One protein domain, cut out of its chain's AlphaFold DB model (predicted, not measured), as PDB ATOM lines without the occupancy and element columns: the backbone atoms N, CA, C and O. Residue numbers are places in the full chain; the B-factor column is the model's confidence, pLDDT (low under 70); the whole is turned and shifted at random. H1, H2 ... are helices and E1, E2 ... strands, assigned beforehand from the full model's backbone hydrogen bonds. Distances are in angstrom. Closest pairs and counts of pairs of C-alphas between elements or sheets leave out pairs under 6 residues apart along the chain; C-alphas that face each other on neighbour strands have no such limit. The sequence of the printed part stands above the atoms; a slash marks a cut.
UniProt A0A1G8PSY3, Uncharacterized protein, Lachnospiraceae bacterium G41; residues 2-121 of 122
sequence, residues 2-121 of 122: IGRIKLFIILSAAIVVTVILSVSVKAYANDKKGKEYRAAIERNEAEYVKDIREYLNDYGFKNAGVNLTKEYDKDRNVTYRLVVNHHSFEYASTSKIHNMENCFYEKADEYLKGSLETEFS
ATOM      1  N   ILE A   2     199.688  68.877 159.004       63.62
ATOM      2  CA  ILE A   2     198.593  69.845 159.255       63.62
ATOM      3  C   ILE A   2     198.901  71.301 158.838       63.62
ATOM      4  O   ILE A   2     198.025  71.982 158.314       63.62
ATOM      5  N   GLY A   3     200.141  71.783 159.000       69.12
ATOM      6  CA  GLY A   3     200.517  73.155 158.608       69.12
ATOM      7  C   GLY A   3     200.484  73.413 157.096       69.12
ATOM      8  O   GLY A   3     200.090  74.492 156.667       69.12
ATOM      9  N   ARG A   4     200.817  72.403 156.278       71.69
ATOM     10  CA  ARG A   4     200.766  72.508 154.810       71.69
ATOM     11  C   ARG A   4     199.322  72.568 154.306       71.69
ATOM     12  O   ARG A   4     199.025  73.364 153.430       71.69
ATOM     13  N   ILE A   5     198.417  71.804 154.919       77.88
ATOM     14  CA  ILE A   5     196.981  71.816 154.588       77.88
ATOM     15  C   ILE A   5     196.358  73.185 154.902       77.88
ATOM     16  O   ILE A   5     195.665  73.747 154.058       77.88
ATOM     17  N   LYS A   6     196.661  73.769 156.072       76.62
ATOM     18  CA  LYS A   6     196.196  75.122 156.431       76.62
ATOM     19  C   LYS A   6     196.705  76.190 155.454       76.62
ATOM     20  O   LYS A   6     195.946  77.080 155.087       76.62
ATOM     21  N   LEU A   7     197.952  76.071 154.993       80.25
ATOM     22  CA  LEU A   7     198.533  76.976 154.000       80.25
ATOM     23  C   LEU A   7     197.781  76.915 152.659       80.25
ATOM     24  O   LEU A   7     197.451  77.961 152.107       80.25
ATOM     25  N   PHE A   8     197.455  75.713 152.169       83.12
ATOM     26  CA  PHE A   8     196.693  75.548 150.925       83.12
ATOM     27  C   PHE A   8     195.278  76.133 151.012       83.12
ATOM     28  O   PHE A   8     194.824  76.738 150.045       83.12
ATOM     29  N   ILE A   9     194.610  76.008 152.162       83.88
ATOM     30  CA  ILE A   9     193.269  76.579 152.386       83.88
ATOM     31  C   ILE A   9     193.311  78.115 152.395       83.88
ATOM     32  O   ILE A   9     192.442  78.765 151.820       83.88
ATOM     33  N   ILE A  10     194.327  78.714 153.021       86.12
ATOM     34  CA  ILE A  10     194.476  80.177 153.055       86.12
ATOM     35  C   ILE A  10     194.791  80.721 151.655       86.12
ATOM     36  O   ILE A  10     194.215  81.727 151.243       86.12
ATOM     37  N   LEU A  11     195.658  80.042 150.898       85.06
ATOM     38  CA  LEU A  11     195.989  80.420 149.521       85.06
ATOM     39  C   LEU A  11     194.787  80.301 148.581       85.06
ATOM     40  O   LEU A  11     194.547  81.211 147.789       85.06
ATOM     41  N   SER A  12     194.007  79.222 148.680       85.69
ATOM     42  CA  SER A  12     192.810  79.066 147.851       85.69
ATOM     43  C   SER A  12     191.752  80.120 148.185       85.69
ATOM     44  O   SER A  12     191.191  80.724 147.270       85.69
ATOM     45  N   ALA A  13     191.545  80.430 149.467       85.25
ATOM     46  CA  ALA A  13     190.651  81.504 149.889       85.25
ATOM     47  C   ALA A  13     191.113  82.881 149.371       85.25
ATOM     48  O   ALA A  13     190.298  83.649 148.859       85.25
ATOM     49  N   ALA A  14     192.415  83.179 149.429       87.19
ATOM     50  CA  ALA A  14     192.971  84.436 148.925       87.19
ATOM     51  C   ALA A  14     192.772  84.605 147.408       87.19
ATOM     52  O   ALA A  14     192.429  85.695 146.941       87.19
ATOM     53  N   ILE A  15     192.924  83.524 146.635       87.31
ATOM     54  CA  ILE A  15     192.681  83.536 145.186       87.31
ATOM     55  C   ILE A  15     191.204  83.832 144.898       87.31
ATOM     56  O   ILE A  15     190.907  84.710 144.089       87.31
ATOM     57  N   VAL A  16     190.281  83.161 145.593       88.75
ATOM     58  CA  VAL A  16     188.835  83.372 145.414       88.75
ATOM     59  C   VAL A  16     188.448  84.822 145.715       88.75
ATOM     60  O   VAL A  16     187.772  85.456 144.905       88.75
ATOM     61  N   VAL A  17     188.934  85.390 146.823       88.38
ATOM     62  CA  VAL A  17     188.680  86.797 147.184       88.38
ATOM     63  C   VAL A  17     189.212  87.758 146.114       88.38
ATOM     64  O   VAL A  17     188.516  88.695 145.723       88.38
ATOM     65  N   THR A  18     190.410  87.506 145.584       83.12
ATOM     66  CA  THR A  18     191.026  88.351 144.546       83.12
ATOM     67  C   THR A  18     190.217  88.343 143.247       83.12
ATOM     68  O   THR A  18     190.019  89.391 142.623       83.12
ATOM     69  N   VAL A  19     189.700  87.176 142.848       86.12
ATOM     70  CA  VAL A  19     188.839  87.043 141.665       86.12
ATOM     71  C   VAL A  19     187.530  87.805 141.866       86.12
ATOM     72  O   VAL A  19     187.150  88.583 140.991       86.12
ATOM     73  N   ILE A  20     186.880  87.654 143.027       84.81
ATOM     74  CA  ILE A  20     185.628  88.359 143.345       84.81
ATOM     75  C   ILE A  20     185.830  89.877 143.270       84.81
ATOM     76  O   ILE A  20     185.097  90.556 142.553       84.81
ATOM     77  N   LEU A  21     186.865  90.408 143.931       80.31
ATOM     78  CA  LEU A  21     187.163  91.844 143.915       80.31
ATOM     79  C   LEU A  21     187.434  92.357 142.495       80.31
ATOM     80  O   LEU A  21     186.926  93.409 142.108       80.31
ATOM     81  N   SER A  22     188.176  91.598 141.689       76.81
ATOM     82  CA  SER A  22     188.498  91.981 140.309       76.81
ATOM     83  C   SER A  22     187.259  92.035 139.409       76.81
ATOM     84  O   SER A  22     187.145  92.929 138.568       76.81
ATOM     85  N   VAL A  23     186.320  91.099 139.577       78.19
ATOM     86  CA  VAL A  23     185.050  91.089 138.836       78.19
ATOM     87  C   VAL A  23     184.167  92.259 139.267       78.19
ATOM     88  O   VAL A  23     183.655  92.977 138.406       78.19
ATOM     89  N   SER A  24     184.043  92.512 140.572       74.69
ATOM     90  CA  SER A  24     183.261  93.638 141.090       74.69
ATOM     91  C   SER A  24     183.801  94.981 140.596       74.69
ATOM     92  O   SER A  24     183.037  95.781 140.065       74.69
ATOM     93  N   VAL A  25     185.115  95.218 140.679       71.94
ATOM     94  CA  VAL A  25     185.731  96.475 140.213       71.94
ATOM     95  C   VAL A  25     185.482  96.704 138.720       71.94
ATOM     96  O   VAL A  25     185.128  97.813 138.320       71.94
ATOM     97  N   LYS A  26     185.599  95.660 137.889       74.56
ATOM     98  CA  LYS A  26     185.292  95.754 136.452       74.56
ATOM     99  C   LYS A  26     183.816  96.066 136.194       74.56
ATOM    100  O   LYS A  26     183.525  96.888 135.330       74.56
ATOM    101  N   ALA A  27     182.901  95.459 136.947       65.06
ATOM    102  CA  ALA A  27     181.469  95.729 136.828       65.06
ATOM    103  C   ALA A  27     181.131  97.191 137.173       65.06
ATOM    104  O   ALA A  27     180.474  97.866 136.384       65.06
ATOM    105  N   TYR A  28     181.656  97.712 138.289       69.31
ATOM    106  CA  TYR A  28     181.467  99.115 138.683       69.31
ATOM    107  C   TYR A  28     182.081 100.099 137.679       69.31
ATOM    108  O   TYR A  28     181.467 101.115 137.348       69.31
ATOM    109  N   ALA A  29     183.277  99.804 137.162       66.00
ATOM    110  CA  ALA A  29     183.923 100.649 136.161       66.00
ATOM    111  C   ALA A  29     183.138 100.683 134.839       66.00
ATOM    112  O   ALA A  29     183.012 101.746 134.233       66.00
ATOM    113  N   ASN A  30     182.582  99.546 134.408       68.69
ATOM    114  CA  ASN A  30     181.735  99.476 133.218       68.69
ATOM    115  C   ASN A  30     180.410 100.224 133.404       68.69
ATOM    116  O   ASN A  30     179.995 100.927 132.486       68.69
ATOM    117  N   ASP A  31     179.782 100.137 134.580       74.12
ATOM    118  CA  ASP A  31     178.561 100.898 134.880       74.12
ATOM    119  C   ASP A  31     178.820 102.411 134.847       74.12
ATOM    120  O   ASP A  31     178.094 103.163 134.194       74.12
ATOM    121  N   LYS A  32     179.920 102.860 135.469       77.69
ATOM    122  CA  LYS A  32     180.316 104.274 135.460       77.69
ATOM    123  C   LYS A  32     180.603 104.778 134.043       77.69
ATOM    124  O   LYS A  32     180.063 105.808 133.650       77.69
ATOM    125  N   LYS A  33     181.394 104.033 133.262       75.00
ATOM    126  CA  LYS A  33     181.667 104.369 131.854       75.00
ATOM    127  C   LYS A  33     180.389 104.399 131.018       75.00
ATOM    128  O   LYS A  33     180.231 105.282 130.184       75.00
ATOM    129  N   GLY A  34     179.464 103.469 131.258       75.62
ATOM    130  CA  GLY A  34     178.166 103.436 130.587       75.62
ATOM    131  C   GLY A  34     177.316 104.672 130.889       75.62
ATOM    132  O   GLY A  34     176.726 105.240 129.973       75.62
ATOM    133  N   LYS A  35     177.289 105.127 132.147       80.31
ATOM    134  CA  LYS A  35     176.584 106.353 132.556       80.31
ATOM    135  C   LYS A  35     177.191 107.609 131.940       80.31
ATOM    136  O   LYS A  35     176.454 108.423 131.400       80.31
ATOM    137  N   GLU A  36     178.514 107.748 131.983       82.00
ATOM    138  CA  GLU A  36     179.207 108.894 131.379       82.00
ATOM    139  C   GLU A  36     179.004 108.936 129.860       82.00
ATOM    140  O   GLU A  36     178.723 109.995 129.304       82.00
ATOM    141  N   TYR A  37     179.065 107.781 129.196       81.81
ATOM    142  CA  TYR A  37     178.815 107.675 127.762       81.81
ATOM    143  C   TYR A  37     177.374 108.050 127.388       81.81
ATOM    144  O   TYR A  37     177.168 108.806 126.443       81.81
ATOM    145  N   ARG A  38     176.377 107.576 128.149       83.19
ATOM    146  CA  ARG A  38     174.968 107.958 127.947       83.19
ATOM    147  C   ARG A  38     174.751 109.452 128.153       83.19
ATOM    148  O   ARG A  38     174.149 110.086 127.300       83.19
ATOM    149  N   ALA A  39     175.313 110.017 129.221       87.56
ATOM    150  CA  ALA A  39     175.214 111.446 129.493       87.56
ATOM    151  C   ALA A  39     175.879 112.295 128.398       87.56
ATOM    152  O   ALA A  39     175.383 113.367 128.068       87.56
ATOM    153  N   ALA A  40     176.994 111.832 127.824       86.88
ATOM    154  CA  ALA A  40     177.630 112.500 126.693       86.88
ATOM    155  C   ALA A  40     176.744 112.469 125.438       86.88
ATOM    156  O   ALA A  40     176.587 113.495 124.788       86.88
ATOM    157  N   ILE A  41     176.119 111.326 125.133       88.19
ATOM    158  CA  ILE A  41     175.171 111.221 124.013       88.19
ATOM    159  C   ILE A  41     173.975 112.158 124.218       88.19
ATOM    160  O   ILE A  41     173.647 112.917 123.317       88.19
ATOM    161  N   GLU A  42     173.354 112.145 125.398       89.75
ATOM    162  CA  GLU A  42     172.194 112.997 125.702       89.75
ATOM    163  C   GLU A  42     172.525 114.493 125.581       89.75
ATOM    164  O   GLU A  42     171.696 115.277 125.120       89.75
ATOM    165  N   ARG A  43     173.748 114.902 125.949       92.00
ATOM    166  CA  ARG A  43     174.215 116.281 125.730       92.00
ATOM    167  C   ARG A  43     174.334 116.611 124.250       92.00
ATOM    168  O   ARG A  43     173.804 117.636 123.842       92.00
ATOM    169  N   ASN A  44     174.966 115.745 123.463       93.44
ATOM    170  CA  ASN A  44     175.098 115.957 122.023       93.44
ATOM    171  C   ASN A  44     173.728 116.027 121.330       93.44
ATOM    172  O   ASN A  44     173.512 116.879 120.479       93.44
ATOM    173  N   GLU A  45     172.785 115.163 121.716       93.88
ATOM    174  CA  GLU A  45     171.406 115.179 121.210       93.88
ATOM    175  C   GLU A  45     170.702 116.505 121.539       93.88
ATOM    176  O   GLU A  45     170.041 117.097 120.683       93.88
ATOM    177  N   ALA A  46     170.866 117.004 122.768       94.56
ATOM    178  CA  ALA A  46     170.293 118.279 123.187       94.56
ATOM    179  C   ALA A  46     170.935 119.481 122.471       94.56
ATOM    180  O   ALA A  46     170.221 120.411 122.090       94.56
ATOM    181  N   GLU A  47     172.256 119.461 122.278       96.19
ATOM    182  CA  GLU A  47     172.994 120.482 121.527       96.19
ATOM    183  C   GLU A  47     172.569 120.503 120.060       96.19
ATOM    184  O   GLU A  47     172.230 121.568 119.551       96.19
ATOM    185  N   TYR A  48     172.436 119.338 119.425       96.19
ATOM    186  CA  TYR A  48     171.912 119.230 118.068       96.19
ATOM    187  C   TYR A  48     170.525 119.875 117.940       96.19
ATOM    188  O   TYR A  48     170.316 120.754 117.108       96.19
ATOM    189  N   VAL A  49     169.574 119.508 118.807       96.31
ATOM    190  CA  VAL A  49     168.216 120.086 118.780       96.31
ATOM    191  C   VAL A  49     168.238 121.601 118.994       96.31
ATOM    192  O   VAL A  49     167.442 122.325 118.389       96.31
ATOM    193  N   LYS A  50     169.129 122.095 119.857       95.69
ATOM    194  CA  LYS A  50     169.301 123.528 120.098       95.69
ATOM    195  C   LYS A  50     169.817 124.239 118.843       95.69
ATOM    196  O   LYS A  50     169.196 125.214 118.428       95.69
ATOM    197  N   ASP A  51     170.870 123.721 118.219       96.00
ATOM    198  CA  ASP A  51     171.453 124.268 116.991       96.00
ATOM    199  C   ASP A  51     170.434 124.315 115.847       96.00
ATOM    200  O   ASP A  51     170.339 125.319 115.139       96.00
ATOM    201  N   ILE A  52     169.624 123.261 115.687       95.88
ATOM    202  CA  ILE A  52     168.556 123.238 114.677       95.88
ATOM    203  C   ILE A  52     167.517 124.329 114.951       95.88
ATOM    204  O   ILE A  52     167.081 125.013 114.023       95.88
ATOM    205  N   ARG A  53     167.119 124.538 116.213       95.12
ATOM    206  CA  ARG A  53     166.174 125.612 116.571       95.12
ATOM    207  C   ARG A  53     166.744 126.996 116.288       95.12
ATOM    208  O   ARG A  53     166.014 127.847 115.787       95.12
ATOM    209  N   GLU A  54     168.009 127.234 116.621       94.88
ATOM    210  CA  GLU A  54     168.681 128.510 116.349       94.88
ATOM    211  C   GLU A  54     168.751 128.773 114.844       94.88
ATOM    212  O   GLU A  54     168.278 129.811 114.383       94.88
ATOM    213  N   TYR A  55     169.189 127.780 114.069       94.94
ATOM    214  CA  TYR A  55     169.206 127.860 112.613       94.94
ATOM    215  C   TYR A  55     167.821 128.166 112.025       94.94
ATOM    216  O   TYR A  55     167.677 129.072 111.206       94.94
ATOM    217  N   LEU A  56     166.775 127.458 112.463       93.94
ATOM    218  CA  LEU A  56     165.407 127.683 111.986       93.94
ATOM    219  C   LEU A  56     164.901 129.091 112.312       93.94
ATOM    220  O   LEU A  56     164.267 129.721 111.463       93.94
ATOM    221  N   ASN A  57     165.211 129.607 113.503       93.25
ATOM    222  CA  ASN A  57     164.863 130.973 113.890       93.25
ATOM    223  C   ASN A  57     165.536 132.008 112.974       93.25
ATOM    224  O   ASN A  57     164.859 132.939 112.523       93.25
ATOM    225  N   ASP A  58     166.821 131.825 112.662       92.19
ATOM    226  CA  ASP A  58     167.585 132.703 111.765       92.19
ATOM    227  C   ASP A  58     167.075 132.632 110.318       92.19
ATOM    228  O   ASP A  58     167.046 133.633 109.601       92.19
ATOM    229  N   TYR A  59     166.581 131.464 109.904       88.94
ATOM    230  CA  TYR A  59     166.025 131.220 108.570       88.94
ATOM    231  C   TYR A  59     164.554 131.663 108.398       88.94
ATOM    232  O   TYR A  59     163.954 131.500 107.322       88.94
ATOM    233  N   GLY A  60     163.972 132.245 109.454       90.19
ATOM    234  CA  GLY A  60     162.631 132.835 109.478       90.19
ATOM    235  C   GLY A  60     161.514 131.921 109.994       90.19
ATOM    236  O   GLY A  60     160.359 132.342 110.003       90.19
ATOM    237  N   PHE A  61     161.829 130.709 110.451       90.62
ATOM    238  CA  PHE A  61     160.885 129.744 111.027       90.62
ATOM    239  C   PHE A  61     160.874 129.846 112.556       90.62
ATOM    240  O   PHE A  61     161.297 128.943 113.283       90.62
ATOM    241  N   LYS A  62     160.427 131.004 113.052       89.62
ATOM    242  CA  LYS A  62     160.439 131.306 114.486       89.62
ATOM    243  C   LYS A  62     159.468 130.421 115.258       89.62
ATOM    244  O   LYS A  62     158.301 130.325 114.902       89.62
ATOM    245  N   ASN A  63     159.924 129.883 116.387       88.88
ATOM    246  CA  ASN A  63     159.138 128.976 117.235       88.88
ATOM    247  C   ASN A  63     158.760 127.655 116.539       88.88
ATOM    248  O   ASN A  63     157.727 127.068 116.856       88.88
ATOM    249  N   ALA A  64     159.588 127.176 115.605       91.81
ATOM    250  CA  ALA A  64     159.425 125.839 115.050       91.81
ATOM    251  C   ALA A  64     159.510 124.776 116.159       91.81
ATOM    252  O   ALA A  64     160.426 124.779 116.992       91.81
ATOM    253  N   GLY A  65     158.552 123.853 116.164       93.25
ATOM    254  CA  GLY A  65     158.606 122.668 117.006       93.25
ATOM    255  C   GLY A  65     159.694 121.743 116.478       93.25
ATOM    256  O   GLY A  65     159.604 121.294 115.347       93.25
ATOM    257  N   VAL A  66     160.719 121.461 117.278       96.00
ATOM    258  CA  VAL A  66     161.795 120.528 116.907       96.00
ATOM    259  C   VAL A  66     161.786 119.380 117.898       96.00
ATOM    260  O   VAL A  66     161.993 119.613 119.097       96.00
ATOM    261  N   ASN A  67     161.539 118.172 117.398       95.12
ATOM    262  CA  ASN A  67     161.532 116.939 118.173       95.12
ATOM    263  C   ASN A  67     162.516 115.928 117.573       95.12
ATOM    264  O   ASN A  67     162.496 115.695 116.369       95.12
ATOM    265  N   LEU A  68     163.353 115.328 118.415       95.94
ATOM    266  CA  LEU A  68     164.324 114.310 118.025       95.94
ATOM    267  C   LEU A  68     163.988 113.011 118.754       95.94
ATOM    268  O   LEU A  68     164.051 112.951 119.982       95.94
ATOM    269  N   THR A  69     163.670 111.971 117.995       94.31
ATOM    270  CA  THR A  69     163.411 110.629 118.516       94.31
ATOM    271  C   THR A  69     164.568 109.717 118.145       94.31
ATOM    272  O   THR A  69     165.067 109.764 117.025       94.31
ATOM    273  N   LYS A  70     164.996 108.874 119.081       92.75
ATOM    274  CA  LYS A  70     166.046 107.878 118.866       92.75
ATOM    275  C   LYS A  70     165.432 106.487 118.828       92.75
ATOM    276  O   LYS A  70     164.807 106.065 119.802       92.75
ATOM    277  N   GLU A  71     165.658 105.773 117.737       90.88
ATOM    278  CA  GLU A  71     165.164 104.421 117.507       90.88
ATOM    279  C   GLU A  71     166.335 103.444 117.364       90.88
ATOM    280  O   GLU A  71     167.390 103.770 116.815       90.88
ATOM    281  N   TYR A  72     166.154 102.238 117.901       88.81
ATOM    282  CA  TYR A  72     167.131 101.157 117.818       88.81
ATOM    283  C   TYR A  72     166.547 100.024 116.986       88.81
ATOM    284  O   TYR A  72     165.499  99.478 117.340       88.81
ATOM    285  N   ASP A  73     167.244  99.639 115.922       85.75
ATOM    286  CA  ASP A  73     166.869  98.463 115.140       85.75
ATOM    287  C   ASP A  73     167.321  97.161 115.838       85.75
ATOM    288  O   ASP A  73     168.099  97.167 116.800       85.75
ATOM    289  N   LYS A  74     166.851  96.015 115.337       83.69
ATOM    290  CA  LYS A  74     167.194  94.658 115.789       83.69
ATOM    291  C   LYS A  74     168.703  94.409 115.813       83.69
ATOM    292  O   LYS A  74     169.183  93.720 116.712       83.69
ATOM    293  N   ASP A  75     169.443  95.038 114.901       84.75
ATOM    294  CA  ASP A  75     170.906  94.956 114.811       84.75
ATOM    295  C   ASP A  75     171.638  95.978 115.701       84.75
ATOM    296  O   ASP A  75     172.857  96.117 115.628       84.75
ATOM    297  N   ARG A  76     170.914  96.686 116.583       80.25
ATOM    298  CA  ARG A  76     171.418  97.779 117.442       80.25
ATOM    299  C   ARG A  76     171.977  98.977 116.673       80.25
ATOM    300  O   ARG A  76     172.694  99.793 117.258       80.25
ATOM    301  N   ASN A  77     171.619  99.106 115.401       86.12
ATOM    302  CA  ASN A  77     171.830 100.333 114.650       86.12
ATOM    303  C   ASN A  77     170.926 101.429 115.220       86.12
ATOM    304  O   ASN A  77     169.793 101.155 115.624       86.12
ATOM    305  N   VAL A  78     171.457 102.648 115.289       90.81
ATOM    306  CA  VAL A  78     170.744 103.810 115.817       90.81
ATOM    307  C   VAL A  78     170.271 104.660 114.650       90.81
ATOM    308  O   VAL A  78     171.101 105.120 113.863       90.81
ATOM    309  N   THR A  79     168.965 104.897 114.596       93.44
ATOM    310  CA  THR A  79     168.338 105.837 113.667       93.44
ATOM    311  C   THR A  79     167.706 106.959 114.474       93.44
ATOM    312  O   THR A  79     166.937 106.723 115.406       93.44
ATOM    313  N   TYR A  80     168.042 108.193 114.129       94.75
ATOM    314  CA  TYR A  80     167.427 109.383 114.686       94.75
ATOM    315  C   TYR A  80     166.346 109.877 113.740       94.75
ATOM    316  O   TYR A  80     166.602 110.043 112.554       94.75
ATOM    317  N   ARG A  81     165.161 110.175 114.264       95.38
ATOM    318  CA  ARG A  81     164.098 110.852 113.523       95.38
ATOM    319  C   ARG A  81     163.936 112.269 114.044       95.38
ATOM    320  O   ARG A  81     163.547 112.464 115.196       95.38
ATOM    321  N   LEU A  82     164.227 113.249 113.197       96.56
ATOM    322  CA  LEU A  82     164.002 114.662 113.463       96.56
ATOM    323  C   LEU A  82     162.682 115.093 112.827       96.56
ATOM    324  O   LEU A  82     162.556 115.127 111.607       96.56
ATOM    325  N   VAL A  83     161.722 115.474 113.662       96.06
ATOM    326  CA  VAL A  83     160.456 116.060 113.224       96.06
ATOM    327  C   VAL A  83     160.504 117.557 113.480       96.06
ATOM    328  O   VAL A  83     160.672 117.995 114.625       96.06
ATOM    329  N   VAL A  84     160.337 118.339 112.418       95.12
ATOM    330  CA  VAL A  84     160.253 119.796 112.489       95.12
ATOM    331  C   VAL A  84     158.845 120.225 112.101       95.12
ATOM    332  O   VAL A  84     158.381 119.939 111.002       95.12
ATOM    333  N   ASN A  85     158.155 120.911 113.009       93.56
ATOM    334  CA  ASN A  85     156.814 121.433 112.795       93.56
ATOM    335  C   ASN A  85     156.836 122.960 112.712       93.56
ATOM    336  O   ASN A  85     157.275 123.629 113.654       93.56
ATOM    337  N   HIS A  86     156.342 123.511 111.604       93.25
ATOM    338  CA  HIS A  86     156.075 124.937 111.493       93.25
ATOM    339  C   HIS A  86     155.046 125.222 110.391       93.25
ATOM    340  O   HIS A  86     155.248 124.840 109.241       93.25
ATOM    341  N   HIS A  87     154.006 126.004 110.705       90.06
ATOM    342  CA  HIS A  87     152.924 126.350 109.765       90.06
ATOM    343  C   HIS A  87     153.423 126.894 108.410       90.06
ATOM    344  O   HIS A  87     152.880 126.585 107.357       90.06
ATOM    345  N   SER A  88     154.494 127.697 108.402       88.38
ATOM    346  CA  SER A  88     155.041 128.262 107.157       88.38
ATOM    347  C   SER A  88     155.730 127.251 106.233       88.38
ATOM    348  O   SER A  88     156.115 127.640 105.132       88.38
ATOM    349  N   PHE A  89     155.920 125.990 106.642       88.56
ATOM    350  CA  PHE A  89     156.442 124.965 105.733       88.56
ATOM    351  C   PHE A  89     155.464 124.628 104.608       88.56
ATOM    352  O   PHE A  89     155.927 124.295 103.523       88.56
ATOM    353  N   GLU A  90     154.154 124.826 104.806       87.00
ATOM    354  CA  GLU A  90     153.141 124.687 103.746       87.00
ATOM    355  C   GLU A  90     153.460 125.568 102.522       87.00
ATOM    356  O   GLU A  90     153.217 125.186 101.379       87.00
ATOM    357  N   TYR A  91     154.065 126.735 102.758       86.50
ATOM    358  CA  TYR A  91     154.392 127.725 101.726       86.50
ATOM    359  C   TYR A  91     155.888 127.777 101.389       86.50
ATOM    360  O   TYR A  91     156.319 128.629 100.606       86.50
ATOM    361  N   ALA A  92     156.708 126.915 101.992       87.50
ATOM    362  CA  ALA A  92     158.138 126.893 101.731       87.50
ATOM    363  C   ALA A  92     158.422 126.252 100.366       87.50
ATOM    364  O   ALA A  92     157.846 125.228 100.003       87.50
ATOM    365  N   SER A  93     159.349 126.831  99.598       89.75
ATOM    366  CA  SER A  93     159.783 126.203  98.351       89.75
ATOM    367  C   SER A  93     160.529 124.899  98.638       89.75
ATOM    368  O   SER A  93     161.261 124.789  99.625       89.75
ATOM    369  N   THR A  94     160.432 123.935  97.723       89.00
ATOM    370  CA  THR A  94     161.175 122.668  97.816       89.00
ATOM    371  C   THR A  94     162.683 122.898  97.936       89.00
ATOM    372  O   THR A  94     163.344 122.206  98.701       89.00
ATOM    373  N   SER A  95     163.235 123.915  97.260       91.25
ATOM    374  CA  SER A  95     164.657 124.259  97.406       91.25
ATOM    375  C   SER A  95     164.995 124.750  98.814       91.25
ATOM    376  O   SER A  95     166.079 124.475  99.315       91.25
ATOM    377  N   LYS A  96     164.075 125.479  99.463       89.69
ATOM    378  CA  LYS A  96     164.265 125.968 100.828       89.69
ATOM    379  C   LYS A  96     164.246 124.801 101.811       89.69
ATOM    380  O   LYS A  96     165.133 124.739 102.651       89.69
ATOM    381  N   ILE A  97     163.294 123.874 101.670       90.88
ATOM    382  CA  ILE A  97     163.238 122.637 102.470       90.88
ATOM    383  C   ILE A  97     164.518 121.818 102.292       90.88
ATOM    384  O   ILE A  97     165.167 121.493 103.278       90.88
ATOM    385  N   HIS A  98     164.948 121.594 101.050       92.31
ATOM    386  CA  HIS A  98     166.151 120.818 100.760       92.31
ATOM    387  C   HIS A  98     167.432 121.446 101.342       92.31
ATOM    388  O   HIS A  98     168.280 120.748 101.888       92.31
ATOM    389  N   ASN A  99     167.567 122.775 101.290       92.56
ATOM    390  CA  ASN A  99     168.700 123.464 101.916       92.56
ATOM    391  C   ASN A  99     168.714 123.289 103.442       92.56
ATOM    392  O   ASN A  99     169.786 123.149 104.030       92.56
ATOM    393  N   MET A 100     167.538 123.301 104.077       93.25
ATOM    394  CA  MET A 100     167.427 123.052 105.513       93.25
ATOM    395  C   MET A 100     167.762 121.596 105.841       93.25
ATOM    396  O   MET A 100     168.553 121.363 106.746       93.25
ATOM    397  N   GLU A 101     167.239 120.635 105.073       93.75
ATOM    398  CA  GLU A 101     167.581 119.215 105.211       93.75
ATOM    399  C   GLU A 101     169.087 118.988 105.151       93.75
ATOM    400  O   GLU A 101     169.640 118.361 106.049       93.75
ATOM    401  N   ASN A 102     169.764 119.547 104.147       93.75
ATOM    402  CA  ASN A 102     171.214 119.408 104.014       93.75
ATOM    403  C   ASN A 102     171.947 119.956 105.245       93.75
ATOM    404  O   ASN A 102     172.826 119.285 105.775       93.75
ATOM    405  N   CYS A 103     171.532 121.116 105.764       93.44
ATOM    406  CA  CYS A 103     172.097 121.661 106.998       93.44
ATOM    407  C   CYS A 103     171.852 120.744 108.211       93.44
ATOM    408  O   CYS A 103     172.720 120.608 109.074       93.44
ATOM    409  N   PHE A 104     170.688 120.091 108.283       95.56
ATOM    410  CA  PHE A 104     170.373 119.155 109.365       95.56
ATOM    411  C   PHE A 104     171.264 117.915 109.300       95.56
ATOM    412  O   PHE A 104     171.806 117.515 110.326       95.56
ATOM    413  N   TYR A 105     171.464 117.349 108.106       95.00
ATOM    414  CA  TYR A 105     172.370 116.217 107.899       95.00
ATOM    415  C   TYR A 105     173.824 116.575 108.218       95.00
ATOM    416  O   TYR A 105     174.473 115.840 108.956       95.00
ATOM    417  N   GLU A 106     174.310 117.728 107.750       94.31
ATOM    418  CA  GLU A 106     175.668 118.202 108.054       94.31
ATOM    419  C   GLU A 106     175.892 118.336 109.564       94.31
ATOM    420  O   GLU A 106     176.881 117.838 110.097       94.31
ATOM    421  N   LYS A 107     174.943 118.944 110.285       93.62
ATOM    422  CA  LYS A 107     175.020 119.036 111.748       93.62
ATOM    423  C   LYS A 107     174.894 117.669 112.417       93.62
ATOM    424  O   LYS A 107     175.543 117.415 113.426       93.62
ATOM    425  N   ALA A 108     174.065 116.771 111.896       93.62
ATOM    426  CA  ALA A 108     173.900 115.448 112.484       93.62
ATOM    427  C   ALA A 108     175.194 114.633 112.447       93.62
ATOM    428  O   ALA A 108     175.474 113.949 113.428       93.62
ATOM    429  N   ASP A 109     176.010 114.769 111.402       91.62
ATOM    430  CA  ASP A 109     177.324 114.121 111.325       91.62
ATOM    431  C   ASP A 109     178.298 114.607 112.419       91.62
ATOM    432  O   ASP A 109     179.190 113.863 112.838       91.62
ATOM    433  N   GLU A 110     178.121 115.831 112.929       91.75
ATOM    434  CA  GLU A 110     178.934 116.389 114.018       91.75
ATOM    435  C   GLU A 110     178.501 115.868 115.400       91.75
ATOM    436  O   GLU A 110     179.340 115.550 116.249       91.75
ATOM    437  N   TYR A 111     177.188 115.776 115.638       89.75
ATOM    438  CA  TYR A 111     176.638 115.524 116.975       89.75
ATOM    439  C   TYR A 111     176.167 114.081 117.193       89.75
ATOM    440  O   TYR A 111     176.327 113.533 118.293       89.75
ATOM    441  N   LEU A 112     175.571 113.460 116.175       91.88
ATOM    442  CA  LEU A 112     174.852 112.196 116.279       91.88
ATOM    443  C   LEU A 112     175.724 111.021 115.828       91.88
ATOM    444  O   LEU A 112     176.545 111.102 114.923       91.88
ATOM    445  N   LYS A 113     175.538 109.877 116.487       87.88
ATOM    446  CA  LYS A 113     176.219 108.617 116.144       87.88
ATOM    447  C   LYS A 113     175.208 107.619 115.599       87.88
ATOM    448  O   LYS A 113     174.853 106.666 116.291       87.88
ATOM    449  N   GLY A 114     174.704 107.887 114.401       87.62
ATOM    450  CA  GLY A 114     173.673 107.093 113.738       87.62
ATOM    451  C   GLY A 114     173.225 107.731 112.428       87.62
ATOM    452  O   GLY A 114     173.750 108.769 112.038       87.62
ATOM    453  N   SER A 115     172.258 107.112 111.759       90.00
ATOM    454  CA  SER A 115     171.580 107.734 110.621       90.00
ATOM    455  C   SER A 115     170.558 108.762 111.102       90.00
ATOM    456  O   SER A 115     170.012 108.639 112.200       90.00
ATOM    457  N   LEU A 116     170.286 109.761 110.268       94.44
ATOM    458  CA  LEU A 116     169.213 110.723 110.476       94.44
ATOM    459  C   LEU A 116     168.111 110.490 109.436       94.44
ATOM    460  O   LEU A 116     168.389 110.260 108.265       94.44
ATOM    461  N   GLU A 117     166.866 110.596 109.869       94.00
ATOM    462  CA  GLU A 117     165.682 110.761 109.038       94.00
ATOM    463  C   GLU A 117     165.030 112.088 109.421       94.00
ATOM    464  O   GLU A 117     164.939 112.425 110.606       94.00
ATOM    465  N   THR A 118     164.582 112.856 108.433       93.38
ATOM    466  CA  THR A 118     163.964 114.168 108.648       93.38
ATOM    467  C   THR A 118     162.524 114.161 108.155       93.38
ATOM    468  O   THR A 118     162.205 113.568 107.127       93.38
ATOM    469  N   GLU A 119     161.639 114.802 108.912       93.31
ATOM    470  CA  GLU A 119     160.227 114.948 108.574       93.31
ATOM    471  C   GLU A 119     159.783 116.388 108.850       93.31
ATOM    472  O   GLU A 119     159.940 116.903 109.962       93.31
ATOM    473  N   PHE A 120     159.210 117.038 107.838       89.62
ATOM    474  CA  PHE A 120     158.630 118.374 107.957       89.62
ATOM    475  C   PHE A 120     157.113 118.253 108.063       89.62
ATOM    476  O   PHE A 120     156.464 117.694 107.181       89.62
ATOM    477  N   SER A 121     156.553 118.800 109.136       86.31
ATOM    478  CA  SER A 121     155.112 118.833 109.403       86.31
ATOM    479  C   SER A 121     154.611 120.277 109.510       86.31
ATOM    480  O   SER A 121     155.379 121.184 109.846       86.31
TER     481      SER A 121
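Overview. This is residues 2 to 121 of the 122 residues of an uncharacterized protein of Lachnospiraceae bacterium G41 (UniProt A0A1G8PSY3). One very long helix, H1, sticks out like a shaft from a small head; its last part packs on one face of a three-stranded sheet, E1 E2 E3, whose other face is bare, and H3 packs on the same face. Residues 2 to 40 of H1 stand free and make most of the length. The 120 printed residues hold, along the chain, H1 E1 E2 H2 H3 E3, of mixed class; the sheet has the order E1, E2, E3 and is mixed, with E1 and E2 antiparallel and E2 and E3 parallel. The whole is extended, with a radius of gyration of the C-alphas of 25.7 A and spans of 93 by 27 by 19 A.

Arrangement. H1, residues 2 to 58, is on the sheet at a height over the sheet of 13.4 A. It lies over E1, residues 65 to 72, and runs along the strands, but only just, at 28 degrees to E1 on the local plane; the closest C-alphas, of Val 49 and Val 66, are 6.7 A apart. E1 forms a hairpin with the antiparallel E2, residues 78 to 85, with N 67 and O 83 within hydrogen-bond range at 2.9 A. H2, residues 87 to 91, only grazes the sheet and is apart from H1. H3, residues 94 to 111, touches H1 with residues 104 to 111 alone, at a shallow tilt of 25 degrees, opposite ways; the closest C-alphas, of Asn 44 and Tyr 111, are 5.3 A apart. H3 lies over E3, residues 115 to 121, at a height over the sheet of 9.0 A, slantwise to the strands, on the same face as H1. E3 is parallel to E2, with N 82 and O 117 at 2.8 A. E2, H2, H3 and E3 form a strand-helix-strand unit, two parallel neighbour strands joined through helices, with a right-handed crossover. Every O i to N i+4 pair is within hydrogen-bond range in H1; the counts are 13 of 14 in H3 and 0 of 1 in H2, where 2 of 2 O i to N i+3 pairs are.

Along the chain. H1 begins at C-alpha 2, (198.593, 69.845, 159.255), and measures 84.7 A to C-alpha 58, (167.585, 132.703, 111.765). E1 measures 23.2 A, E2 22.7 A, H2 8.3 A and H3 25.6 A. E3, 19.9 A, ends at C-alpha 121, (155.112, 118.833, 109.403).

Size, cuts and confidence. The C-alphas farthest apart, of Ile 2 and Tyr 91, are 92.8 A apart. Without residues 2 to 40 the body spans 39 by 22 by 18 A. The printed part has no cut, and no link is long. Mean pLDDT of the printed part is 87.7; residues 2 to 3 and 27 to 30 are under 70.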